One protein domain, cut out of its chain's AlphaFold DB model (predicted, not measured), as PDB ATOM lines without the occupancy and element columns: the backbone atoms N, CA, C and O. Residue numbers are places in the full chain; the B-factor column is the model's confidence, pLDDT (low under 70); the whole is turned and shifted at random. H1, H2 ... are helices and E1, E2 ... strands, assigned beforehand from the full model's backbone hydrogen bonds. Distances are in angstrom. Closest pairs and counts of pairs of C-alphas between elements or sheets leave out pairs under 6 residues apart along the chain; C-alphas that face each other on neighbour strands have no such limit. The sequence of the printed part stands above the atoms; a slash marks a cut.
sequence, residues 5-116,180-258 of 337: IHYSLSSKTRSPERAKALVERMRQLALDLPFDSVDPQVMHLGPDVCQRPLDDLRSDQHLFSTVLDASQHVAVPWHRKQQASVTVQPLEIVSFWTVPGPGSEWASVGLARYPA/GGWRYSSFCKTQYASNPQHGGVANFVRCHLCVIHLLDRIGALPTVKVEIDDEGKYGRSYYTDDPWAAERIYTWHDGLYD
ATOM      1  N   ILE A   5     194.327 187.100 114.799       95.06
ATOM      2  CA  ILE A   5     194.621 185.690 114.552       95.06
ATOM      3  C   ILE A   5     196.131 185.523 114.636       95.06
ATOM      4  O   ILE A   5     196.849 186.023 113.767       95.06
ATOM      5  N   HIS A   6     196.617 184.825 115.657       95.50
ATOM      6  CA  HIS A   6     198.018 184.434 115.771       95.50
ATOM      7  C   HIS A   6     198.209 183.041 115.189       95.50
ATOM      8  O   HIS A   6     197.395 182.148 115.418       95.50
ATOM      9  N   TYR A   7     199.286 182.825 114.440       96.81
ATOM     10  CA  TYR A   7     199.555 181.504 113.889       96.81
ATOM     11  C   TYR A   7     201.037 181.209 113.731       96.81
ATOM     12  O   TYR A   7     201.874 182.096 113.543       96.81
ATOM     13  N   SER A   8     201.355 179.919 113.773       96.56
ATOM     14  CA  SER A   8     202.667 179.405 113.414       96.56
ATOM     15  C   SER A   8     202.556 178.220 112.464       96.56
ATOM     16  O   SER A   8     201.658 177.386 112.561       96.56
ATOM     17  N   LEU A   9     203.489 178.150 111.521       97.44
ATOM     18  CA  LEU A   9     203.648 177.064 110.572       97.44
ATOM     19  C   LEU A   9     204.984 176.387 110.831       97.44
ATOM     20  O   LEU A   9     205.993 177.046 111.081       97.44
ATOM     21  N   SER A  10     205.024 175.064 110.726       96.69
ATOM     22  CA  SER A  10     206.284 174.331 110.743       96.69
ATOM     23  C   SER A  10     206.281 173.142 109.797       96.69
ATOM     24  O   SER A  10     205.267 172.476 109.598       96.69
ATOM     25  N   SER A  11     207.444 172.847 109.221       95.94
ATOM     26  CA  SER A  11     207.662 171.659 108.403       95.94
ATOM     27  C   SER A  11     208.999 171.008 108.730       95.94
ATOM     28  O   SER A  11     210.013 171.666 108.960       95.94
ATOM     29  N   LYS A  12     209.011 169.671 108.723       91.12
ATOM     30  CA  LYS A  12     210.224 168.864 108.936       91.12
ATOM     31  C   LYS A  12     211.006 168.604 107.646       91.12
ATOM     32  O   LYS A  12     211.992 167.864 107.683       91.12
ATOM     33  N   THR A  13     210.579 169.162 106.509       91.12
ATOM     34  CA  THR A  13     211.334 169.026 105.257       91.12
ATOM     35  C   THR A  13     212.762 169.545 105.428       91.12
ATOM     36  O   THR A  13     213.009 170.533 106.109       91.12
ATOM     37  N   ARG A  14     213.727 168.855 104.816       85.88
ATOM     38  CA  ARG A  14     215.141 169.267 104.811       85.88
ATOM     39  C   ARG A  14     215.570 169.924 103.499       85.88
ATOM     40  O   ARG A  14     216.664 170.463 103.444       85.88
ATOM     41  N   SER A  15     214.735 169.861 102.459       90.44
ATOM     42  CA  SER A  15     215.035 170.427 101.137       90.44
ATOM     43  C   SER A  15     214.412 171.823 101.011       90.44
ATOM     44  O   SER A  15     213.194 171.936 101.205       90.44
ATOM     45  N   PRO A  16     215.210 172.857 100.681       91.81
ATOM     46  CA  PRO A  16     214.711 174.193 100.346       91.81
ATOM     47  C   PRO A  16     213.718 174.191  99.185       91.81
ATOM     48  O   PRO A  16     212.694 174.861  99.242       91.81
ATOM     49  N   GLU A  17     213.940 173.356  98.173       94.12
ATOM     50  CA  GLU A  17     213.060 173.234  97.007       94.12
ATOM     51  C   GLU A  17     211.685 172.698  97.414       94.12
ATOM     52  O   GLU A  17     210.654 173.194  96.961       94.12
ATOM     53  N   ARG A  18     211.651 171.714  98.322       94.62
ATOM     54  CA  ARG A  18     210.397 171.212  98.898       94.62
ATOM     55  C   ARG A  18     209.710 172.250  99.775       94.62
ATOM     56  O   ARG A  18     208.488 172.322  99.740       94.62
ATOM     57  N   ALA A  19     210.462 173.030 100.554       95.38
ATOM     58  CA  ALA A  19     209.890 174.124 101.335       95.38
ATOM     59  C   ALA A  19     209.248 175.163 100.407       95.38
ATOM     60  O   ALA A  19     208.080 175.494 100.588       95.38
ATOM     61  N   LYS A  20     209.943 175.569  99.340       96.69
ATOM     62  CA  LYS A  20     209.399 176.468  98.318       96.69
ATOM     63  C   LYS A  20     208.145 175.910  97.650       96.69
ATOM     64  O   LYS A  20     207.141 176.607  97.582       96.69
ATOM     65  N   ALA A  21     208.161 174.647  97.229       96.62
ATOM     66  CA  ALA A  21     206.988 174.005  96.636       96.62
ATOM     67  C   ALA A  21     205.792 173.928  97.607       96.62
ATOM     68  O   ALA A  21     204.644 174.046  97.180       96.62
ATOM     69  N   LEU A  22     206.044 173.747  98.910       97.25
ATOM     70  CA  LEU A  22     204.997 173.818  99.930       97.25
ATOM     71  C   LEU A  22     204.410 175.227 100.023       97.25
ATOM     72  O   LEU A  22     203.191 175.348 100.000       97.25
ATOM     73  N   VAL A  23     205.241 176.272 100.072       98.12
ATOM     74  CA  VAL A  23     204.759 177.663 100.137       98.12
ATOM     75  C   VAL A  23     203.996 178.061  98.869       98.12
ATOM     76  O   VAL A  23     202.942 178.676  98.971       98.12
ATOM     77  N   GLU A  24     204.430 177.625  97.686       98.25
ATOM     78  CA  GLU A  24     203.664 177.812  96.442       98.25
ATOM     79  C   GLU A  24     202.291 177.130  96.502       98.25
ATOM     80  O   GLU A  24     201.279 177.685  96.073       98.25
ATOM     81  N   ARG A  25     202.218 175.935  97.099       97.88
ATOM     82  CA  ARG A  25     200.940 175.249  97.311       97.88
ATOM     83  C   ARG A  25     200.061 175.969  98.334       97.88
ATOM     84  O   ARG A  25     198.854 176.033  98.129       97.88
ATOM     85  N   MET A  26     200.639 176.522  99.401       98.31
ATOM     86  CA  MET A  26     199.920 177.375 100.360       98.31
ATOM     87  C   MET A  26     199.356 178.621  99.663       98.31
ATOM     88  O   MET A  26     198.200 178.969  99.880       98.31
ATOM     89  N   ARG A  27     200.136 179.240  98.770       98.38
ATOM     90  CA  ARG A  27     199.697 180.379  97.960       98.38
ATOM     91  C   ARG A  27     198.539 180.011  97.037       98.38
ATOM     92  O   ARG A  27     197.577 180.764  96.954       98.38
ATOM     93  N   GLN A  28     198.580 178.841  96.397       98.12
ATOM     94  CA  GLN A  28     197.449 178.368  95.594       98.12
ATOM     95  C   GLN A  28     196.172 178.222  96.433       98.12
ATOM     96  O   GLN A  28     195.114 178.664  96.003       98.12
ATOM     97  N   LEU A  29     196.269 177.686  97.657       97.69
ATOM     98  CA  LEU A  29     195.118 177.601  98.566       97.69
ATOM     99  C   LEU A  29     194.556 178.980  98.938       97.69
ATOM    100  O   LEU A  29     193.348 179.098  99.144       97.69
ATOM    101  N   ALA A  30     195.412 180.005  99.023       97.31
ATOM    102  CA  ALA A  30     194.992 181.386  99.246       97.31
ATOM    103  C   ALA A  30     194.287 181.978  98.018       97.31
ATOM    104  O   ALA A  30     193.279 182.655  98.176       97.31
ATOM    105  N   LEU A  31     194.756 181.682  96.801       96.00
ATOM    106  CA  LEU A  31     194.089 182.098  95.558       96.00
ATOM    107  C   LEU A  31     192.695 181.475  95.388       96.00
ATOM    108  O   LEU A  31     191.841 182.054  94.724       96.00
ATOM    109  N   ASP A  32     192.453 180.319  96.008       92.25
ATOM    110  CA  ASP A  32     191.148 179.648  96.023       92.25
ATOM    111  C   ASP A  32     190.181 180.233  97.078       92.25
ATOM    112  O   ASP A  32     189.083 179.702  97.290       92.25
ATOM    113  N   LEU A  33     190.599 181.274  97.804       90.56
ATOM    114  CA  LEU A  33     189.824 181.976  98.823       90.56
ATOM    115  C   LEU A  33     189.625 183.441  98.414       90.56
ATOM    116  O   LEU A  33     190.447 183.999  97.689       90.56
ATOM    117  N   PRO A  34     188.547 184.099  98.872       90.81
ATOM    118  CA  PRO A  34     188.221 185.448  98.434       90.81
ATOM    119  C   PRO A  34     189.043 186.496  99.197       90.81
ATOM    120  O   PRO A  34     188.458 187.366  99.834       90.81
ATOM    121  N   PHE A  35     190.376 186.413  99.165       93.25
ATOM    122  CA  PHE A  35     191.258 187.506  99.586       93.25
ATOM    123  C   PHE A  35     191.119 188.687  98.620       93.25
ATOM    124  O   PHE A  35     190.851 188.501  97.434       93.25
ATOM    125  N   ASP A  36     191.307 189.906  99.121       94.50
ATOM    126  CA  ASP A  36     191.339 191.108  98.283       94.50
ATOM    127  C   ASP A  36     192.572 191.109  97.372       94.50
ATOM    128  O   ASP A  36     192.492 191.430  96.187       94.50
ATOM    129  N   SER A  37     193.708 190.649  97.900       95.69
ATOM    130  CA  SER A  37     194.876 190.332  97.086       95.69
ATOM    131  C   SER A  37     195.725 189.223  97.695       95.69
ATOM    132  O   SER A  37     195.725 188.981  98.904       95.69
ATOM    133  N   VAL A  38     196.460 188.546  96.820       97.69
ATOM    134  CA  VAL A  38     197.507 187.573  97.134       97.69
ATOM    135  C   VAL A  38     198.690 187.952  96.261       97.69
ATOM    136  O   VAL A  38     198.491 188.269  95.083       97.69
ATOM    137  N   ASP A  39     199.905 187.911  96.804       95.81
ATOM    138  CA  ASP A  39     201.086 188.240  96.013       95.81
ATOM    139  C   ASP A  39     201.145 187.428  94.706       95.81
ATOM    140  O   ASP A  39     200.832 186.227  94.673       95.81
ATOM    141  N   PRO A  40     201.591 188.045  93.597       95.12
ATOM    142  CA  PRO A  40     201.640 187.378  92.301       95.12
ATOM    143  C   PRO A  40     202.633 186.210  92.273       95.12
ATOM    144  O   PRO A  40     202.481 185.304  91.456       95.12
ATOM    145  N   GLN A  41     203.619 186.201  93.169       95.62
ATOM    146  CA  GLN A  41     204.634 185.160  93.285       95.62
ATOM    147  C   GLN A  41     205.083 185.008  94.736       95.62
ATOM    148  O   GLN A  41     204.983 185.944  95.524       95.62
ATOM    149  N   VAL A  42     205.629 183.841  95.070       97.31
ATOM    150  CA  VAL A  42     206.286 183.629  96.358       97.31
ATOM    151  C   VAL A  42     207.632 184.358  96.383       97.31
ATOM    152  O   VAL A  42     208.460 184.217  95.479       97.31
ATOM    153  N   MET A  43     207.861 185.112  97.450       96.00
ATOM    154  CA  MET A  43     209.129 185.748  97.771       96.00
ATOM    155  C   MET A  43     210.109 184.731  98.357       96.00
ATOM    156  O   MET A  43     209.746 183.888  99.176       96.00
ATOM    157  N   HIS A  44     211.379 184.840  97.968       97.19
ATOM    158  CA  HIS A  44     212.483 184.082  98.551       97.19
ATOM    159  C   HIS A  44     213.587 185.049  98.971       97.19
ATOM    160  O   HIS A  44     214.155 185.740  98.129       97.19
ATOM    161  N   LEU A  45     213.869 185.101 100.271       97.19
ATOM    162  CA  LEU A  45     214.932 185.912 100.856       97.19
ATOM    163  C   LEU A  45     216.045 185.001 101.372       97.19
ATOM    164  O   LEU A  45     215.786 184.051 102.115       97.19
ATOM    165  N   GLY A  46     217.276 185.293 100.959       96.56
ATOM    166  CA  GLY A  46     218.479 184.597 101.399       96.56
ATOM    167  C   GLY A  46     219.154 185.264 102.603       96.56
ATOM    168  O   GLY A  46     218.707 186.314 103.079       96.56
ATOM    169  N   PRO A  47     220.272 184.688 103.088       95.62
ATOM    170  CA  PRO A  47     220.993 185.210 104.248       95.62
ATOM    171  C   PRO A  47     221.484 186.647 104.061       95.62
ATOM    172  O   PRO A  47     221.583 187.394 105.029       95.62
ATOM    173  N   ASP A  48     221.767 187.041 102.820       96.00
ATOM    174  CA  ASP A  48     222.224 188.376 102.448       96.00
ATOM    175  C   ASP A  48     221.197 189.467 102.754       96.00
ATOM    176  O   ASP A  48     221.595 190.617 102.919       96.00
ATOM    177  N   VAL A  49     219.909 189.122 102.851       96.62
ATOM    178  CA  VAL A  49     218.832 190.013 103.304       96.62
ATOM    179  C   VAL A  49     218.430 189.673 104.735       96.62
ATOM    180  O   VAL A  49     218.402 190.557 105.589       96.62
ATOM    181  N   CYS A  50     218.152 188.399 105.024       96.81
ATOM    182  CA  CYS A  50     217.563 187.993 106.298       96.81
ATOM    183  C   CYS A  50     218.470 188.229 107.512       96.81
ATOM    184  O   CYS A  50     217.944 188.359 108.612       96.81
ATOM    185  N   GLN A  51     219.796 188.274 107.338       95.38
ATOM    186  CA  GLN A  51     220.762 188.499 108.424       95.38
ATOM    187  C   GLN A  51     221.248 189.955 108.524       95.38
ATOM    188  O   GLN A  51     222.144 190.242 109.316       95.38
ATOM    189  N   ARG A  52     220.685 190.888 107.742       95.44
ATOM    190  CA  ARG A  52     220.951 192.320 107.949       95.44
ATOM    191  C   ARG A  52     220.294 192.793 109.248       95.44
ATOM    192  O   ARG A  52     219.213 192.293 109.571       95.44
ATOM    193  N   PRO A  53     220.880 193.769 109.962       94.31
ATOM    194  CA  PRO A  53     220.191 194.453 111.051       94.31
ATOM    195  C   PRO A  53     218.789 194.904 110.624       94.31
ATOM    196  O   PRO A  53     218.622 195.488 109.555       94.31
ATOM    197  N   LEU A  54     217.775 194.647 111.456       89.00
ATOM    198  CA  LEU A  54     216.386 195.014 111.138       89.00
ATOM    199  C   LEU A  54     216.229 196.510 110.827       89.00
ATOM    200  O   LEU A  54     215.423 196.874 109.975       89.00
ATOM    201  N   ASP A  55     217.009 197.377 111.475       90.44
ATOM    202  CA  ASP A  55     216.960 198.820 111.227       90.44
ATOM    203  C   ASP A  55     217.391 199.195 109.798       90.44
ATOM    204  O   ASP A  55     216.801 200.105 109.214       90.44
ATOM    205  N   ASP A  56     218.311 198.440 109.189       94.19
ATOM    206  CA  ASP A  56     218.746 198.658 107.803       94.19
ATOM    207  C   ASP A  56     217.625 198.339 106.802       94.19
ATOM    208  O   ASP A  56     217.559 198.911 105.711       94.19
ATOM    209  N   LEU A  57     216.710 197.441 107.180       91.94
ATOM    210  CA  LEU A  57     215.572 197.048 106.355       91.94
ATOM    211  C   LEU A  57     214.407 198.038 106.442       91.94
ATOM    212  O   LEU A  57     213.534 197.984 105.588       91.94
ATOM    213  N   ARG A  58     214.376 198.972 107.406       87.50
ATOM    214  CA  ARG A  58     213.230 199.892 107.606       87.50
ATOM    215  C   ARG A  58     212.886 200.756 106.396       87.50
ATOM    216  O   ARG A  58     211.756 201.223 106.296       87.50
ATOM    217  N   SER A  59     213.856 200.996 105.515       90.56
ATOM    218  CA  SER A  59     213.642 201.727 104.261       90.56
ATOM    219  C   SER A  59     212.757 200.961 103.270       90.56
ATOM    220  O   SER A  59     212.086 201.585 102.450       90.56
ATOM    221  N   ASP A  60     212.702 199.634 103.386       90.81
ATOM    222  CA  ASP A  60     211.824 198.750 102.632       90.81
ATOM    223  C   ASP A  60     210.864 198.052 103.602       90.81
ATOM    224  O   ASP A  60     211.175 197.036 104.228       90.81
ATOM    225  N   GLN A  61     209.661 198.611 103.733       85.44
ATOM    226  CA  GLN A  61     208.658 198.113 104.670       85.44
ATOM    227  C   GLN A  61     208.275 196.648 104.406       85.44
ATOM    228  O   GLN A  61     207.953 195.925 105.353       85.44
ATOM    229  N   HIS A  62     208.336 196.194 103.152       86.12
ATOM    230  CA  HIS A  62     207.985 194.827 102.788       86.12
ATOM    231  C   HIS A  62     209.052 193.841 103.278       86.12
ATOM    232  O   HIS A  62     208.732 192.833 103.916       86.12
ATOM    233  N   LEU A  63     210.332 194.154 103.047       91.75
ATOM    234  CA  LEU A  63     211.446 193.356 103.566       91.75
ATOM    235  C   LEU A  63     211.506 193.394 105.094       91.75
ATOM    236  O   LEU A  63     211.637 192.343 105.722       91.75
ATOM    237  N   PHE A  64     211.362 194.580 105.690       90.94
ATOM    238  CA  PHE A  64     211.356 194.755 107.140       90.94
ATOM    239  C   PHE A  64     210.300 193.875 107.806       90.94
ATOM    240  O   PHE A  64     210.628 193.083 108.688       90.94
ATOM    241  N   SER A  65     209.049 193.975 107.352       88.56
ATOM    242  CA  SER A  65     207.930 193.244 107.954       88.56
ATOM    243  C   SER A  65     208.083 191.736 107.746       88.56
ATOM    244  O   SER A  65     207.921 190.974 108.688       88.56
ATOM    245  N   THR A  66     208.523 191.300 106.559       91.75
ATOM    246  CA  THR A  66     208.740 189.870 106.272       91.75
ATOM    247  C   THR A  66     209.811 189.252 107.176       91.75
ATOM    248  O   THR A  66     209.631 188.149 107.692       91.75
ATOM    249  N   VAL A  67     210.938 189.944 107.389       94.88
ATOM    250  CA  VAL A  67     212.011 189.448 108.269       94.88
ATOM    251  C   VAL A  67     211.604 189.533 109.742       94.88
ATOM    252  O   VAL A  67     211.959 188.646 110.522       94.88
ATOM    253  N   LEU A  68     210.843 190.561 110.124       91.00
ATOM    254  CA  LEU A  68     210.309 190.712 111.475       91.00
ATOM    255  C   LEU A  68     209.344 189.573 111.827       91.00
ATOM    256  O   LEU A  68     209.561 188.908 112.837       91.00
ATOM    257  N   ASP A  69     208.351 189.299 110.979       89.69
ATOM    258  CA  ASP A  69     207.374 188.219 111.180       89.69
ATOM    259  C   ASP A  69     208.077 186.858 111.273       89.69
ATOM    260  O   ASP A  69     207.832 186.050 112.170       89.69
ATOM    261  N   ALA A  70     209.049 186.623 110.389       95.06
ATOM    262  CA  ALA A  70     209.828 185.395 110.391       95.06
ATOM    263  C   ALA A  70     210.811 185.278 111.570       95.06
ATOM    264  O   ALA A  70     211.402 184.213 111.749       95.06
ATOM    265  N   SER A  71     211.048 186.320 112.365       95.19
ATOM    266  CA  SER A  71     211.982 186.241 113.491       95.19
ATOM    267  C   SER A  71     211.408 185.421 114.651       95.19
ATOM    268  O   SER A  71     210.201 185.335 114.849       95.19
ATOM    269  N   GLN A  72     212.282 184.769 115.418       95.06
ATOM    270  CA  GLN A  72     211.888 183.904 116.538       95.06
ATOM    271  C   GLN A  72     212.561 184.336 117.830       95.06
ATOM    272  O   GLN A  72     213.645 184.906 117.805       95.06
ATOM    273  N   HIS A  73     211.964 184.003 118.971       93.69
ATOM    274  CA  HIS A  73     212.561 184.270 120.276       93.69
ATOM    275  C   HIS A  73     213.144 182.991 120.873       93.69
ATOM    276  O   HIS A  73     212.454 181.981 121.018       93.69
ATOM    277  N   VAL A  74     214.425 183.031 121.239       94.06
ATOM    278  CA  VAL A  74     215.120 181.923 121.906       94.06
ATOM    279  C   VAL A  74     215.443 182.331 123.335       94.06
ATOM    280  O   VAL A  74     216.044 183.375 123.571       94.06
ATOM    281  N   ALA A  75     215.045 181.500 124.298       93.19
ATOM    282  CA  ALA A  75     215.312 181.743 125.711       93.19
ATOM    283  C   ALA A  75     216.817 181.708 126.017       93.19
ATOM    284  O   ALA A  75     217.535 180.807 125.574       93.19
ATOM    285  N   VAL A  76     217.283 182.651 126.836       93.38
ATOM    286  CA  VAL A  76     218.684 182.715 127.264       93.38
ATOM    287  C   VAL A  76     218.908 181.741 128.434       93.38
ATOM    288  O   VAL A  76     218.316 181.913 129.502       93.38
ATOM    289  N   PRO A  77     219.762 180.703 128.296       92.50
ATOM    290  CA  PRO A  77     219.811 179.592 129.252       92.50
ATOM    291  C   PRO A  77     220.224 179.964 130.676       92.50
ATOM    292  O   PRO A  77     219.858 179.242 131.606       92.50
ATOM    293  N   TRP A  78     221.001 181.037 130.833       91.75
ATOM    294  CA  TRP A  78     221.472 181.553 132.120       91.75
ATOM    295  C   TRP A  78     220.571 182.650 132.697       91.75
ATOM    296  O   TRP A  78     220.837 183.094 133.803       91.75
ATOM    297  N   HIS A  79     219.501 183.055 132.005       88.50
ATOM    298  CA  HIS A  79     218.634 184.168 132.403       88.50
ATOM    299  C   HIS A  79     217.147 183.755 132.441       88.50
ATOM    300  O   HIS A  79     216.253 184.422 131.918       88.50
ATOM    301  N   ARG A  80     216.865 182.594 133.044       80.50
ATOM    302  CA  ARG A  80     215.532 181.969 133.055       80.50
ATOM    303  C   ARG A  80     214.592 182.607 134.063       80.50
ATOM    304  O   ARG A  80     213.394 182.671 133.801       80.50
ATOM    305  N   LYS A  81     215.093 183.074 135.213       80.75
ATOM    306  CA  LYS A  81     214.241 183.685 136.251       80.75
ATOM    307  C   LYS A  81     213.527 184.929 135.746       80.75
ATOM    308  O   LYS A  81     212.412 185.182 136.181       80.75
ATOM    309  N   GLN A  82     214.172 185.670 134.852       77.69
ATOM    310  CA  GLN A  82     213.632 186.888 134.251       77.69
ATOM    311  C   GLN A  82     213.017 186.626 132.867       77.69
ATOM    312  O   GLN A  82     212.625 187.568 132.193       77.69
ATOM    313  N   GLN A  83     212.919 185.350 132.456       83.19
ATOM    314  CA  GLN A  83     212.345 184.911 131.177       83.19
ATOM    315  C   GLN A  83     212.940 185.628 129.957       83.19
ATOM    316  O   GLN A  83     212.246 185.880 128.973       83.19
ATOM    317  N   ALA A  84     214.229 185.962 130.007       87.56
ATOM    318  CA  ALA A  84     214.839 186.697 128.918       87.56
ATOM    319  C   ALA A  84     214.982 185.830 127.669       87.56
ATOM    320  O   ALA A  84     215.296 184.633 127.724       87.56
ATOM    321  N   SER A  85     214.787 186.474 126.528       92.94
ATOM    322  CA  SER A  85     214.950 185.873 125.217       92.94
ATOM    323  C   SER A  85     215.718 186.810 124.300       92.94
ATOM    324  O   SER A  85     215.772 188.019 124.520       92.94
ATOM    325  N   VAL A  86     216.325 186.227 123.277       93.19
ATOM    326  CA  VAL A  86     216.973 186.948 122.187       93.19
ATOM    327  C   VAL A  86     216.211 186.681 120.897       93.19
ATOM    328  O   VAL A  86     215.747 185.562 120.660       93.19
ATOM    329  N   THR A  87     216.073 187.714 120.074       94.25
ATOM    330  CA  THR A  87     215.504 187.591 118.732       94.25
ATOM    331  C   THR A  87     216.512 186.924 117.802       94.25
ATOM    332  O   THR A  87     217.677 187.308 117.743       94.25
ATOM    333  N   VAL A  88     216.056 185.925 117.056       96.38
ATOM    334  CA  VAL A  88     216.832 185.167 116.080       96.38
ATOM    335  C   VAL A  88     216.231 185.403 114.708       96.38
ATOM    336  O   VAL A  88     215.128 184.935 114.415       96.38
ATOM    337  N   GLN A  89     216.977 186.113 113.866       96.75
ATOM    338  CA  GLN A  89     216.618 186.295 112.467       96.75
ATOM    339  C   GLN A  89     216.852 184.993 111.679       96.75
ATOM    340  O   GLN A  89     217.804 184.250 111.961       96.75
ATOM    341  N   PRO A  90     216.002 184.688 110.688       97.25
ATOM    342  CA  PRO A  90     216.160 183.503 109.856       97.25
ATOM    343  C   PRO A  90     217.369 183.622 108.920       97.25
ATOM    344  O   PRO A  90     217.793 184.710 108.547       97.25
ATOM    345  N   LEU A  91     217.923 182.488 108.507       97.06
ATOM    346  CA  LEU A  91     218.899 182.403 107.419       97.06
ATOM    347  C   LEU A  91     218.232 182.533 106.051       97.06
ATOM    348  O   LEU A  91     218.877 182.927 105.092       97.06
ATOM    349  N   GLU A  92     216.979 182.110 105.944       96.75
ATOM    350  CA  GLU A  92     216.279 181.995 104.674       96.75
ATOM    351  C   GLU A  92     214.776 182.034 104.925       96.75
ATOM    352  O   GLU A  92     214.304 181.385 105.863       96.75
ATOM    353  N   ILE A  93     214.039 182.770 104.096       98.06
ATOM    354  CA  ILE A  93     212.579 182.887 104.159       98.06
ATOM    355  C   ILE A  93     212.008 182.593 102.780       98.06
ATOM    356  O   ILE A  93     212.476 183.136 101.782       98.06
ATOM    357  N   VAL A  94     210.965 181.772 102.731       98.06
ATOM    358  CA  VAL A  94     210.107 181.625 101.560       98.06
ATOM    359  C   VAL A  94     208.679 181.946 101.991       98.06
ATOM    360  O   VAL A  94     208.147 181.262 102.864       98.06
ATOM    361  N   SER A  95     208.071 182.997 101.447       97.94
ATOM    362  CA  SER A  95     206.780 183.513 101.929       97.94
ATOM    363  C   SER A  95     205.996 184.253 100.849       97.94
ATOM    364  O   SER A  95     206.526 184.599  99.800       97.94
ATOM    365  N   PHE A  96     204.720 184.501 101.107       97.81
ATOM    366  CA  PHE A  96     203.875 185.393 100.320       97.81
ATOM    367  C   PHE A  96     202.920 186.126 101.258       97.81
ATOM    368  O   PHE A  96     202.575 185.616 102.329       97.81
ATOM    369  N   TRP A  97     202.498 187.316 100.860       95.81
ATOM    370  CA  TRP A  97     201.515 188.096 101.585       95.81
ATOM    371  C   TRP A  97     200.134 187.951 100.965       95.81
ATOM    372  O   TRP A  97     199.948 187.649  99.782       95.81
ATOM    373  N   THR A  98     199.146 188.174 101.818       96.25
ATOM    374  CA  THR A  98     197.744 188.280 101.447       96.25
ATOM    375  C   THR A  98     197.138 189.493 102.130       96.25
ATOM    376  O   THR A  98     197.520 189.854 103.246       96.25
ATOM    377  N   VAL A  99     196.162 190.110 101.477       95.62
ATOM    378  CA  VAL A  99     195.306 191.128 102.079       95.62
ATOM    379  C   VAL A  99     193.907 190.529 102.172       95.62
ATOM    380  O   VAL A  99     193.273 190.320 101.137       95.62
ATOM    381  N   PRO A 100     193.398 190.221 103.382       95.00
ATOM    382  CA  PRO A 100     192.033 189.714 103.538       95.00
ATOM    383  C   PRO A 100     191.008 190.696 102.966       95.00
ATOM    384  O   PRO A 100     190.110 190.316 102.212       95.00
ATOM    385  N   GLY A 101     191.190 191.982 103.260       92.62
ATOM    386  CA  GLY A 101     190.425 193.076 102.683       92.62
ATOM    387  C   GLY A 101     190.577 194.384 103.442       92.62
ATOM    388  O   GLY A 101     191.295 194.433 104.446       92.62
ATOM    389  N   PRO A 102     189.875 195.437 102.991       91.44
ATOM    390  CA  PRO A 102     189.926 196.752 103.613       91.44
ATOM    391  C   PRO A 102     189.666 196.679 105.122       91.44
ATOM    392  O   PRO A 102     188.761 195.974 105.572       91.44
ATOM    393  N   GLY A 103     190.484 197.385 105.904       86.62
ATOM    394  CA  GLY A 103     190.424 197.370 107.368       86.62
ATOM    395  C   GLY A 103     191.057 196.144 108.042       86.62
ATOM    396  O   GLY A 103     191.015 196.052 109.262       86.62
ATOM    397  N   SER A 104     191.651 195.205 107.303       89.38
ATOM    398  CA  SER A 104     192.506 194.161 107.895       89.38
ATOM    399  C   SER A 104     193.982 194.528 107.759       89.38
ATOM    400  O   SER A 104     194.374 195.192 106.800       89.38
ATOM    401  N   GLU A 105     194.807 194.065 108.694       88.31
ATOM    402  CA  GLU A 105     196.249 193.960 108.466       88.31
ATOM    403  C   GLU A 105     196.519 192.896 107.387       88.31
ATOM    404  O   GLU A 105     195.710 191.985 107.171       88.31
ATOM    405  N   TRP A 106     197.658 192.999 106.700       89.44
ATOM    406  CA  TRP A 106     198.110 191.926 105.816       89.44
ATOM    407  C   TRP A 106     198.366 190.647 106.626       89.44
ATOM    408  O   TRP A 106     198.690 190.692 107.812       89.44
ATOM    409  N   ALA A 107     198.225 189.494 105.981       92.88
ATOM    410  CA  ALA A 107     198.595 188.204 106.546       92.88
ATOM    411  C   ALA A 107     199.740 187.612 105.720       92.88
ATOM    412  O   ALA A 107     199.576 187.359 104.523       92.88
ATOM    413  N   SER A 108     200.890 187.394 106.363       94.62
ATOM    414  CA  SER A 108     202.055 186.766 105.740       94.62
ATOM    415  C   SER A 108     202.119 185.276 106.062       94.62
ATOM    416  O   SER A 108     202.100 184.867 107.223       94.62
ATOM    417  N   VAL A 109     202.253 184.448 105.031       97.62
ATOM    418  CA  VAL A 109     202.346 182.992 105.162       97.62
ATOM    419  C   VAL A 109     203.650 182.519 104.543       97.62
ATOM    420  O   VAL A 109     203.991 182.875 103.416       97.62
ATOM    421  N   GLY A 110     204.387 181.674 105.261       97.31
ATOM    422  CA  GLY A 110     205.660 181.186 104.759       97.31
ATOM    423  C   GLY A 110     206.297 180.083 105.582       97.31
ATOM    424  O   GLY A 110     205.691 179.474 106.464       97.31
ATOM    425  N   LEU A 111     207.554 179.828 105.248       97.94
ATOM    426  CA  LEU A 111     208.463 178.917 105.919       97.94
ATOM    427  C   LEU A 111     209.839 179.585 105.968       97.94
ATOM    428  O   LEU A 111     210.364 180.005 104.940       97.94
ATOM    429  N   ALA A 112     210.448 179.634 107.149       98.00
ATOM    430  CA  ALA A 112     211.791 180.158 107.345       98.00
ATOM    431  C   ALA A 112     212.708 179.139 108.029       98.00
ATOM    432  O   ALA A 112     212.269 178.267 108.780       98.00
ATOM    433  N   ARG A 113     214.005 179.228 107.747       96.94
ATOM    434  CA  ARG A 113     215.043 178.361 108.315       96.94
ATOM    435  C   ARG A 113     215.989 179.192 109.164       96.94
ATOM    436  O   ARG A 113     216.343 180.297 108.780       96.94
ATOM    437  N   TYR A 114     216.449 178.644 110.281       97.00
ATOM    438  CA  TYR A 114     217.198 179.382 111.304       97.00
ATOM    439  C   TYR A 114     218.601 178.806 111.510       97.00
ATOM    440  O   TYR A 114     218.839 177.635 111.182       97.00
ATOM    441  N   PRO A 115     219.539 179.591 112.068       96.44
ATOM    442  CA  PRO A 115     220.807 179.041 112.524       96.44
ATOM    443  C   PRO A 115     220.574 178.031 113.659       96.44
ATOM    444  O   PRO A 115     219.692 178.206 114.501       96.44
ATOM    445  N   ALA A 116     221.359 176.951 113.687       96.06
ATOM    446  CA  ALA A 116     221.272 175.939 114.746       96.06
ATOM    447  C   ALA A 116     221.805 176.460 116.092       96.06
ATOM    448  O   ALA A 116     221.350 176.036 117.158       96.06
ATOM    449  N   GLY A 180     215.008 173.878 114.684       91.00
ATOM    450  CA  GLY A 180     215.231 172.915 113.606       91.00
ATOM    451  C   GLY A 180     214.043 172.819 112.642       91.00
ATOM    452  O   GLY A 180     212.888 172.973 113.052       91.00
ATOM    453  N   GLY A 181     214.342 172.489 111.382       93.31
ATOM    454  CA  GLY A 181     213.362 172.405 110.296       93.31
ATOM    455  C   GLY A 181     213.052 173.772 109.692       93.31
ATOM    456  O   GLY A 181     213.905 174.658 109.684       93.31
ATOM    457  N   TRP A 182     211.829 173.912 109.189       97.00
ATOM    458  CA  TRP A 182     211.274 175.177 108.725       97.00
ATOM    459  C   TRP A 182     210.182 175.628 109.681       97.00
ATOM    460  O   TRP A 182     209.358 174.804 110.088       97.00
ATOM    461  N   ARG A 183     210.179 176.907 110.047       96.50
ATOM    462  CA  ARG A 183     209.186 177.524 110.928       96.50
ATOM    463  C   ARG A 183     208.869 178.931 110.453       96.50
ATOM    464  O   ARG A 183     209.715 179.570 109.850       96.50
ATOM    465  N   TYR A 184     207.661 179.389 110.707       97.00
ATOM    466  CA  TYR A 184     207.236 180.750 110.418       97.00
ATOM    467  C   TYR A 184     206.120 181.101 111.390       97.00
ATOM    468  O   TYR A 184     205.313 180.235 111.721       97.00
ATOM    469  N   SER A 185     206.061 182.339 111.850       93.75
ATOM    470  CA  SER A 185     204.967 182.825 112.682       93.75
ATOM    471  C   SER A 185     204.546 184.189 112.190       93.75
ATOM    472  O   SER A 185     205.365 184.942 111.687       93.75
ATOM    473  N   SER A 186     203.271 184.501 112.315       93.50
ATOM    474  CA  SER A 186     202.758 185.832 112.029       93.50
ATOM    475  C   SER A 186     201.454 186.011 112.786       93.50
ATOM    476  O   SER A 186     200.955 185.100 113.455       93.50
ATOM    477  N   PHE A 187     200.900 187.204 112.682       92.88
ATOM    478  CA  PHE A 187     199.537 187.476 113.082       92.88
ATOM    479  C   PHE A 187     198.808 188.245 111.982       92.88
ATOM    480  O   PHE A 187     199.424 188.699 111.018       92.88
ATOM    481  N   CYS A 188     197.489 188.347 112.100       93.62
ATOM    482  CA  CYS A 188     196.668 189.207 111.258       93.62
ATOM    483  C   CYS A 188     195.509 189.756 112.085       93.62
ATOM    484  O   CYS A 188     194.692 188.989 112.602       93.62
ATOM    485  N   LYS A 189     195.429 191.082 112.219       90.81
ATOM    486  CA  LYS A 189     194.267 191.738 112.824       90.81
ATOM    487  C   LYS A 189     193.203 192.000 111.785       90.81
ATOM    488  O   LYS A 189     193.455 192.671 110.787       90.81
ATOM    489  N   THR A 190     191.985 191.558 112.067       89.94
ATOM    490  CA  THR A 190     190.851 191.774 111.161       89.94
ATOM    491  C   THR A 190     189.778 192.679 111.748       89.94
ATOM    492  O   THR A 190     188.890 193.092 111.014       89.94
ATOM    493  N   GLN A 191     189.843 193.046 113.034       81.69
ATOM    494  CA  GLN A 191     188.777 193.801 113.711       81.69
ATOM    495  C   GLN A 191     188.308 195.056 112.951       81.69
ATOM    496  O   GLN A 191     187.101 195.283 112.836       81.69
ATOM    497  N   TYR A 192     189.227 195.864 112.409       83.69
ATOM    498  CA  TYR A 192     188.859 197.120 111.738       83.69
ATOM    499  C   TYR A 192     188.141 196.912 110.396       83.69
ATOM    500  O   TYR A 192     187.498 197.838 109.902       83.69
ATOM    501  N   ALA A 193     188.140 195.694 109.846       86.38
ATOM    502  CA  ALA A 193     187.338 195.331 108.682       86.38
ATOM    503  C   ALA A 193     185.828 195.442 108.954       86.38
ATOM    504  O   ALA A 193     185.053 195.515 108.002       86.38
ATOM    505  N   SER A 194     185.424 195.501 110.232       82.88
ATOM    506  CA  SER A 194     184.037 195.713 110.664       82.88
ATOM    507  C   SER A 194     183.576 197.169 110.547       82.88
ATOM    508  O   SER A 194     182.391 197.449 110.730       82.88
ATOM    509  N   ASN A 195     184.474 198.103 110.210       81.38
ATOM    510  CA  ASN A 195     184.123 199.501 109.976       81.38
ATOM    511  C   ASN A 195     183.150 199.613 108.778       81.38
ATOM    512  O   ASN A 195     183.436 199.057 107.712       81.38
ATOM    513  N   PRO A 196     182.027 200.353 108.895       81.38
ATOM    514  CA  PRO A 196     181.102 200.588 107.787       81.38
ATOM    515  C   PRO A 196     181.769 201.097 106.500       81.38
ATOM    516  O   PRO A 196     181.372 200.684 105.413       81.38
ATOM    517  N   GLN A 197     182.821 201.918 106.604       87.38
ATOM    518  CA  GLN A 197     183.584 202.418 105.446       87.38
ATOM    519  C   GLN A 197     184.311 201.309 104.670       87.38
ATOM    520  O   GLN A 197     184.687 201.493 103.516       87.38
ATOM    521  N   HIS A 198     184.508 200.153 105.300       84.00
ATOM    522  CA  HIS A 198     185.165 198.981 104.731       84.00
ATOM    523  C   HIS A 198     184.176 197.853 104.404       84.00
ATOM    524  O   HIS A 198     184.596 196.776 104.003       84.00
ATOM    525  N   GLY A 199     182.864 198.082 104.538       75.25
ATOM    526  CA  GLY A 199     181.830 197.072 104.277       75.25
ATOM    527  C   GLY A 199     181.233 196.431 105.532       75.25
ATOM    528  O   GLY A 199     180.429 195.505 105.423       75.25
ATOM    529  N   GLY A 200     181.577 196.934 106.721       81.25
ATOM    530  CA  GLY A 200     180.913 196.560 107.964       81.25
ATOM    531  C   GLY A 200     181.201 195.126 108.419       81.25
ATOM    532  O   GLY A 200     182.149 194.475 107.981       81.25
ATOM    533  N   VAL A 201     180.330 194.601 109.280       78.50
ATOM    534  CA  VAL A 201     180.426 193.238 109.838       78.50
ATOM    535  C   VAL A 201     180.564 192.164 108.750       78.50
ATOM    536  O   VAL A 201     181.317 191.212 108.921       78.50
ATOM    537  N   ALA A 202     179.901 192.331 107.604       75.31
ATOM    538  CA  ALA A 202     180.010 191.399 106.482       75.31
ATOM    539  C   ALA A 202     181.448 191.284 105.948       75.31
ATOM    540  O   ALA A 202     181.935 190.180 105.703       75.31
ATOM    541  N   ASN A 203     182.138 192.421 105.799       85.12
ATOM    542  CA  ASN A 203     183.534 192.436 105.377       85.12
ATOM    543  C   ASN A 203     184.447 191.849 106.458       85.12
ATOM    544  O   ASN A 203     185.318 191.050 106.133       85.12
ATOM    545  N   PHE A 204     184.202 192.155 107.736       87.25
ATOM    546  CA  PHE A 204     184.917 191.516 108.843       87.25
ATOM    547  C   PHE A 204     184.816 189.991 108.812       87.25
ATOM    548  O   PHE A 204     185.847 189.320 108.816       87.25
ATOM    549  N   VAL A 205     183.597 189.450 108.726       84.56
ATOM    550  CA  VAL A 205     183.371 188.002 108.672       84.56
ATOM    551  C   VAL A 205     184.108 187.406 107.478       84.56
ATOM    552  O   VAL A 205     184.810 186.412 107.638       84.56
ATOM    553  N   ARG A 206     184.029 188.028 106.294       87.56
ATOM    554  CA  ARG A 206     184.778 187.569 105.118       87.56
ATOM    555  C   ARG A 206     186.283 187.530 105.382       87.56
ATOM    556  O   ARG A 206     186.894 186.485 105.178       87.56
ATOM    557  N   CYS A 207     186.868 188.633 105.842       91.12
ATOM    558  CA  CYS A 207     188.304 188.762 106.084       91.12
ATOM    559  C   CYS A 207     188.808 187.751 107.120       91.12
ATOM    560  O   CYS A 207     189.783 187.043 106.874       91.12
ATOM    561  N   HIS A 208     188.120 187.660 108.257       93.38
ATOM    562  CA  HIS A 208     188.503 186.790 109.364       93.38
ATOM    563  C   HIS A 208     188.432 185.312 108.965       93.38
ATOM    564  O   HIS A 208     189.399 184.566 109.126       93.38
ATOM    565  N   LEU A 209     187.326 184.905 108.335       90.19
ATOM    566  CA  LEU A 209     187.177 183.543 107.842       90.19
ATOM    567  C   LEU A 209     188.210 183.209 106.756       90.19
ATOM    568  O   LEU A 209     188.723 182.097 106.766       90.19
ATOM    569  N   CYS A 210     188.552 184.122 105.839       92.06
ATOM    570  CA  CYS A 210     189.568 183.840 104.812       92.06
ATOM    571  C   CYS A 210     190.897 183.397 105.430       92.06
ATOM    572  O   CYS A 210     191.487 182.420 104.974       92.06
ATOM    573  N   VAL A 211     191.343 184.080 106.484       96.94
ATOM    574  CA  VAL A 211     192.599 183.752 107.167       96.94
ATOM    575  C   VAL A 211     192.492 182.404 107.881       96.94
ATOM    576  O   VAL A 211     193.335 181.539 107.652       96.94
ATOM    577  N   ILE A 212     191.441 182.174 108.678       96.38
ATOM    578  CA  ILE A 212     191.256 180.897 109.395       96.38
ATOM    579  C   ILE A 212     191.151 179.718 108.421       96.38
ATOM    580  O   ILE A 212     191.876 178.735 108.559       96.38
ATOM    581  N   HIS A 213     190.323 179.834 107.380       93.38
ATOM    582  CA  HIS A 213     190.140 178.766 106.392       93.38
ATOM    583  C   HIS A 213     191.402 178.520 105.557       93.38
ATOM    584  O   HIS A 213     191.669 177.378 105.183       93.38
ATOM    585  N   LEU A 214     192.208 179.551 105.277       97.75
ATOM    586  CA  LEU A 214     193.526 179.357 104.672       97.75
ATOM    587  C   LEU A 214     194.409 178.503 105.585       97.75
ATOM    588  O   LEU A 214     194.965 177.503 105.134       97.75
ATOM    589  N   LEU A 215     194.509 178.863 106.864       98.06
ATOM    590  CA  LEU A 215     195.338 178.156 107.839       98.06
ATOM    591  C   LEU A 215     194.882 176.702 108.042       98.06
ATOM    592  O   LEU A 215     195.729 175.807 108.075       98.06
ATOM    593  N   ASP A 216     193.574 176.439 108.064       95.50
ATOM    594  CA  ASP A 216     193.020 175.082 108.126       95.50
ATOM    595  C   ASP A 216     193.377 174.253 106.886       95.50
ATOM    596  O   ASP A 216     193.863 173.120 106.996       95.50
ATOM    597  N   ARG A 217     193.220 174.830 105.686       96.81
ATOM    598  CA  ARG A 217     193.608 174.171 104.429       96.81
ATOM    599  C   ARG A 217     195.107 173.890 104.381       96.81
ATOM    600  O   ARG A 217     195.515 172.837 103.888       96.81
ATOM    601  N   ILE A 218     195.932 174.792 104.910       97.50
ATOM    602  CA  ILE A 218     197.376 174.575 105.035       97.50
ATOM    603  C   ILE A 218     197.669 173.461 106.048       97.50
ATOM    604  O   ILE A 218     198.505 172.601 105.773       97.50
ATOM    605  N   GLY A 219     196.956 173.416 107.175       95.12
ATOM    606  CA  GLY A 219     197.052 172.344 108.170       95.12
ATOM    607  C   GLY A 219     196.643 170.967 107.635       95.12
ATOM    608  O   GLY A 219     197.061 169.939 108.169       95.12
ATOM    609  N   ALA A 220     195.870 170.921 106.547       94.31
ATOM    610  CA  ALA A 220     195.549 169.690 105.832       94.31
ATOM    611  C   ALA A 220     196.653 169.226 104.860       94.31
ATOM    612  O   ALA A 220     196.610 168.078 104.404       94.31
ATOM    613  N   LEU A 221     197.647 170.067 104.542       93.88
ATOM    614  CA  LEU A 221     198.773 169.667 103.701       93.88
ATOM    615  C   LEU A 221     199.663 168.646 104.425       93.88
ATOM    616  O   LEU A 221     199.943 168.775 105.619       93.88
ATOM    617  N   PRO A 222     200.188 167.635 103.709       86.00
ATOM    618  CA  PRO A 222     201.102 166.683 104.315       86.00
ATOM    619  C   PRO A 222     202.376 167.400 104.771       86.00
ATOM    620  O   PRO A 222     202.911 168.250 104.062       86.00
ATOM    621  N   THR A 223     202.916 166.994 105.923       87.94
ATOM    622  CA  THR A 223     204.203 167.463 106.484       87.94
ATOM    623  C   THR A 223     204.254 168.913 106.980       87.94
ATOM    624  O   THR A 223     205.323 169.345 107.424       87.94
ATOM    625  N   VAL A 224     203.132 169.637 106.951       94.81
ATOM    626  CA  VAL A 224     202.992 170.961 107.564       94.81
ATOM    627  C   VAL A 224     202.186 170.820 108.851       94.81
ATOM    628  O   VAL A 224     201.163 170.145 108.885       94.81
ATOM    629  N   LYS A 225     202.667 171.438 109.924       96.31
ATOM    630  CA  LYS A 225     201.914 171.632 111.159       96.31
ATOM    631  C   LYS A 225     201.564 173.108 111.260       96.31
ATOM    632  O   LYS A 225     202.458 173.940 111.115       96.31
ATOM    633  N   VAL A 226     200.297 173.396 111.529       96.62
ATOM    634  CA  VAL A 226     199.795 174.746 111.782       96.62
ATOM    635  C   VAL A 226     199.282 174.806 113.217       96.62
ATOM    636  O   VAL A 226     198.581 173.898 113.665       96.62
ATOM    637  N   GLU A 227     199.675 175.842 113.944       95.94
ATOM    638  CA  GLU A 227     199.083 176.225 115.224       95.94
ATOM    639  C   GLU A 227     198.397 177.572 115.026       95.94
ATOM    640  O   GLU A 227     198.962 178.450 114.376       95.94
ATOM    641  N   ILE A 228     197.182 177.704 115.546       96.12
ATOM    642  CA  ILE A 228     196.338 178.890 115.416       96.12
ATOM    643  C   ILE A 228     195.852 179.222 116.819       96.12
ATOM    644  O   ILE A 228     195.416 178.312 117.526       96.12
ATOM    645  N   ASP A 229     195.954 180.490 117.191       95.44
ATOM    646  CA  ASP A 229     195.310 181.077 118.356       95.44
ATOM    647  C   ASP A 229     194.491 182.281 117.885       95.44
ATOM    648  O   ASP A 229     195.022 183.359 117.596       95.44
ATOM    649  N   ASP A 230     193.200 182.037 117.682       94.56
ATOM    650  CA  ASP A 230     192.243 183.028 117.216       94.56
ATOM    651  C   ASP A 230     191.557 183.720 118.401       94.56
ATOM    652  O   ASP A 230     190.738 183.118 119.096       94.56
ATOM    653  N   GLU A 231     191.822 185.010 118.613       89.62
ATOM    654  CA  GLU A 231     191.147 185.779 119.668       89.62
ATOM    655  C   GLU A 231     189.619 185.847 119.474       89.62
ATOM    656  O   GLU A 231     188.891 186.057 120.444       89.62
ATOM    657  N   GLY A 232     189.121 185.644 118.246       86.06
ATOM    658  CA  GLY A 232     187.694 185.607 117.912       86.06
ATOM    659  C   GLY A 232     186.996 184.277 118.200       86.06
ATOM    660  O   GLY A 232     185.776 184.204 118.049       86.06
ATOM    661  N   LYS A 233     187.735 183.237 118.618       90.56
ATOM    662  CA  LYS A 233     187.217 181.895 118.967       90.56
ATOM    663  C   LYS A 233     186.451 181.192 117.838       90.56
ATOM    664  O   LYS A 233     185.756 180.200 118.073       90.56
ATOM    665  N   TYR A 234     186.553 181.691 116.607       88.62
ATOM    666  CA  TYR A 234     185.957 181.054 115.441       88.62
ATOM    667  C   TYR A 234     186.819 179.867 115.013       88.62
ATOM    668  O   TYR A 234     186.312 178.757 114.854       88.62
ATOM    669  N   GLY A 235     188.121 180.102 114.853       91.19
ATOM    670  CA  GLY A 235     189.130 179.063 114.705       91.19
ATOM    671  C   GLY A 235     189.587 178.509 116.053       91.19
ATOM    672  O   GLY A 235     189.002 178.782 117.098       91.19
ATOM    673  N   ARG A 236     190.642 177.691 116.018       92.94
ATOM    674  CA  ARG A 236     191.274 177.141 117.222       92.94
ATOM    675  C   ARG A 236     191.851 178.267 118.090       92.94
ATOM    676  O   ARG A 236     192.487 179.175 117.555       92.94
ATOM    677  N   SER A 237     191.691 178.161 119.410       91.31
ATOM    678  CA  SER A 237     192.058 179.237 120.345       91.31
ATOM    679  C   SER A 237     192.511 178.709 121.704       91.31
ATOM    680  O   SER A 237     192.153 177.597 122.103       91.31
ATOM    681  N   TYR A 238     193.274 179.519 122.437       88.06
ATOM    682  CA  TYR A 238     193.718 179.234 123.799       88.06
ATOM    683  C   TYR A 238     193.065 180.191 124.803       88.06
ATOM    684  O   TYR A 238     193.439 181.357 124.916       88.06
ATOM    685  N   TYR A 239     192.079 179.708 125.563       84.75
ATOM    686  CA  TYR A 239     191.352 180.538 126.531       84.75
ATOM    687  C   TYR A 239     190.900 179.748 127.768       84.75
ATOM    688  O   TYR A 239     191.043 178.529 127.845       84.75
ATOM    689  N   THR A 240     190.410 180.475 128.777       84.56
ATOM    690  CA  THR A 240     189.853 179.918 130.021       84.56
ATOM    691  C   THR A 240     188.332 179.854 129.929       84.56
ATOM    692  O   THR A 240     187.703 180.858 129.595       84.56
ATOM    693  N   ASP A 241     187.743 178.701 130.253       83.00
ATOM    694  CA  ASP A 241     186.283 178.506 130.219       83.00
ATOM    695  C   ASP A 241     185.555 179.334 131.284       83.00
ATOM    696  O   ASP A 241     184.429 179.781 131.077       83.00
ATOM    697  N   ASP A 242     186.222 179.583 132.414       81.56
ATOM    698  CA  ASP A 242     185.726 180.448 133.481       81.56
ATOM    699  C   ASP A 242     186.729 181.583 133.762       81.56
ATOM    700  O   ASP A 242     187.694 181.411 134.514       81.56
ATOM    701  N   PRO A 243     186.545 182.768 133.150       77.94
ATOM    702  CA  PRO A 243     187.380 183.939 133.416       77.94
ATOM    703  C   PRO A 243     187.284 184.458 134.859       77.94
ATOM    704  O   PRO A 243     188.157 185.224 135.294       77.94
ATOM    705  N   TRP A 244     186.242 184.073 135.599       78.75
ATOM    706  CA  TRP A 244     185.958 184.529 136.961       78.75
ATOM    707  C   TRP A 244     186.359 183.512 138.031       78.75
ATOM    708  O   TRP A 244     186.305 183.833 139.221       78.75
ATOM    709  N   ALA A 245     186.823 182.326 137.627       80.50
ATOM    710  CA  ALA A 245     187.384 181.340 138.533       80.50
ATOM    711  C   ALA A 245     188.572 181.914 139.321       80.50
ATOM    712  O   ALA A 245     189.409 182.657 138.796       80.50
ATOM    713  N   ALA A 246     188.672 181.517 140.594       79.81
ATOM    714  CA  ALA A 246     189.791 181.884 141.463       79.81
ATOM    715  C   ALA A 246     191.139 181.367 140.924       79.81
ATOM    716  O   ALA A 246     192.172 182.007 141.118       79.81
ATOM    717  N   GLU A 247     191.116 180.235 140.220       81.94
ATOM    718  CA  GLU A 247     192.238 179.691 139.463       81.94
ATOM    719  C   GLU A 247     191.823 179.579 137.993       81.94
ATOM    720  O   GLU A 247     190.937 178.803 137.643       81.94
ATOM    721  N   ARG A 248     192.446 180.390 137.133       83.94
ATOM    722  CA  ARG A 248     192.182 180.376 135.690       83.94
ATOM    723  C   ARG A 248     192.996 179.275 135.036       83.94
ATOM    724  O   ARG A 248     194.226 179.335 135.041       83.94
ATOM    725  N   ILE A 249     192.307 178.313 134.442       85.44
ATOM    726  CA  ILE A 249     192.925 177.217 133.704       85.44
ATOM    727  C   ILE A 249     192.724 177.516 132.225       85.44
ATOM    728  O   ILE A 249     191.603 177.508 131.731       85.44
ATOM    729  N   TYR A 250     193.818 177.807 131.532       85.00
ATOM    730  CA  TYR A 250     193.786 178.039 130.095       85.00
ATOM    731  C   TYR A 250     194.039 176.725 129.362       85.00
ATOM    732  O   TYR A 250     194.983 175.995 129.680       85.00
ATOM    733  N   THR A 251     193.196 176.428 128.382       90.06
ATOM    734  CA  THR A 251     193.245 175.200 127.589       90.06
ATOM    735  C   THR A 251     193.082 175.518 126.110       90.06
ATOM    736  O   THR A 251     192.595 176.579 125.720       90.06
ATOM    737  N   TRP A 252     193.557 174.601 125.268       89.69
ATOM    738  CA  TRP A 252     193.332 174.677 123.831       89.69
ATOM    739  C   TRP A 252     191.937 174.163 123.509       89.69
ATOM    740  O   TRP A 252     191.621 173.020 123.842       89.69
ATOM    741  N   HIS A 253     191.169 174.981 122.804       88.38
ATOM    742  CA  HIS A 253     189.848 174.642 122.293       88.38
ATOM    743  C   HIS A 253     189.918 174.444 120.790       88.38
ATOM    744  O   HIS A 253     190.597 175.200 120.090       88.38
ATOM    745  N   ASP A 254     189.221 173.425 120.298       87.50
ATOM    746  CA  ASP A 254     188.963 173.303 118.868       87.50
ATOM    747  C   ASP A 254     188.068 174.464 118.414       87.50
ATOM    748  O   ASP A 254     187.290 175.008 119.201       87.50
ATOM    749  N   GLY A 255     188.196 174.870 117.150       83.50
ATOM    750  CA  GLY A 255     187.442 176.012 116.643       83.50
ATOM    751  C   GLY A 255     185.939 175.786 116.723       83.50
ATOM    752  O   GLY A 255     185.434 174.722 116.356       83.50
ATOM    753  N   LEU A 256     185.203 176.802 117.178       80.56
ATOM    754  CA  LEU A 256     183.746 176.734 117.210       80.56
ATOM    755  C   LEU A 256     183.175 176.766 115.797       80.56
ATOM    756  O   LEU A 256     182.110 176.208 115.557       80.56
ATOM    757  N   TYR A 257     183.863 177.406 114.849       81.94
ATOM    758  CA  TYR A 257     183.406 177.672 113.485       81.94
ATOM    759  C   TYR A 257     181.979 178.240 113.430       81.94
ATOM    760  O   TYR A 257     181.224 177.983 112.489       81.94
ATOM    761  N   ASP A 258     181.591 178.987 114.465       78.88
ATOM    762  CA  ASP A 258     180.278 179.601 114.591       78.88
ATOM    763  C   ASP A 258     180.368 181.073 114.198       78.88
ATOM    764  O   ASP A 258     180.897 181.918 114.920       78.88
TER     765      ASP A 258
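Overview. This is residues 5 to 116 and 180 to 258 of the 337 residues of an uncharacterized protein of Candidatus Anammoximicrobium sp (UniProt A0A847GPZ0). Two three-stranded sheets, set edge beside edge at E6 and E7, make a slab; H1 and H6 pack along one face of it, and the shorter H4 crosses the other face over E5. Two small hairpins, E3 with E4 and E9 with E10, reach out from this body as arms. The printed part has 191 residues, with six named helices and ten named strands in the order E1 H1 E2 H2 H3 H4 E3 E4 E5 E6 E7 H5 H6 E8 E9 E10, a mixed class. The sheets E7 - E1 - E8, E2 - E5 - E6, E3 - E4 and E9 - E10 are antiparallel; the whole is compact, with a radius of gyration of the C-alphas of 17.5 A and spans of 46 by 43 by 36 A.

Arrangement. Begin at E1, residues 5 to 11, the inner strand between E7, residues 182 to 189, and E8, residues 224 to 230; N 7 and O 186 are 3.0 A apart and N 8 and O 227 2.9 A, within hydrogen-bond range. H6, residues 200 to 219, makes two layers with this sheet, at a height of 10.7 A over E1 and E8, only just not over E7 with 2 C-alphas on it. E7, H5 at residues 191 to 194, H6 and E8 form a split strand-helix-strand unit, two strands running the same way with E1 between them, its crossover right-handed. H5 touches residues 200 to 207 of H6 alone, closest at C-alphas 194 and 200, 4.2 A. H1, residues 16 to 31, runs along E5, residues 92 to 99, at a height of 8.8 A, and lies over E5 and E6, residues 107 to 113. Its C-alpha 30 is 6.0 A from C-alpha 214, the closest pair where H1 touches H6, opposite ways at a shallow tilt of 32 degrees, only just short of steep. E2, residues 43 to 45, is the other edge strand, with N 43 and O 95 2.8 A apart; in the hairpin of E5 and E6, N 96 and O 109 are 2.9 A apart. H4, residues 61 to 69, is on the opposite face from H1, which makes three layers, helices on both faces; it runs across the strands at a height of 9.3 A over E5, only just not over E6 with 2 C-alphas on it. H3, residues 54 to 57, touches H4, closest at C-alphas 57 and 64, 4.9 A; H2, residues 47 to 50, only grazes the sheet. C-alphas 113 and 182, the closest of E6 and E7, are 5.0 A apart. In the hairpin of E3, residues 72 to 75, and E4, residues 85 to 88, N 74 and O 86 are 2.9 A apart; in that of E9, residues 237 to 240, and E10, residues 250 to 253, N 253 and O 237 are 2.9 A apart. In H1, H4 and H6 every O i to N i+4 pair is within hydrogen-bond range; H2, H3 and H5 are too short for one.

Along the chain. Find C-alpha 5 at (194.621, 185.690, 114.552), where E1 begins and runs 20.1 A. H6 starts at C-alpha 200, (180.913, 196.560, 107.964), and spans 29.1 A; E7 spans 24.1 A, E5 23.0 A and H1 22.6 A. E10 ends at C-alpha 253, (189.848, 174.642, 122.293).

Size, cuts and confidence. The C-alphas of Asp 48 and Ala 246, the two farthest apart, are 51.1 A apart. Residues 117 to 179 are not printed, and C-alphas 116 and 180 are 6.9 A apart across the cut. Of the links printed whole, H1 to E2 is long, with 11 residues. The mean pLDDT of the printed part is 91.7, and no printed residue is under 70.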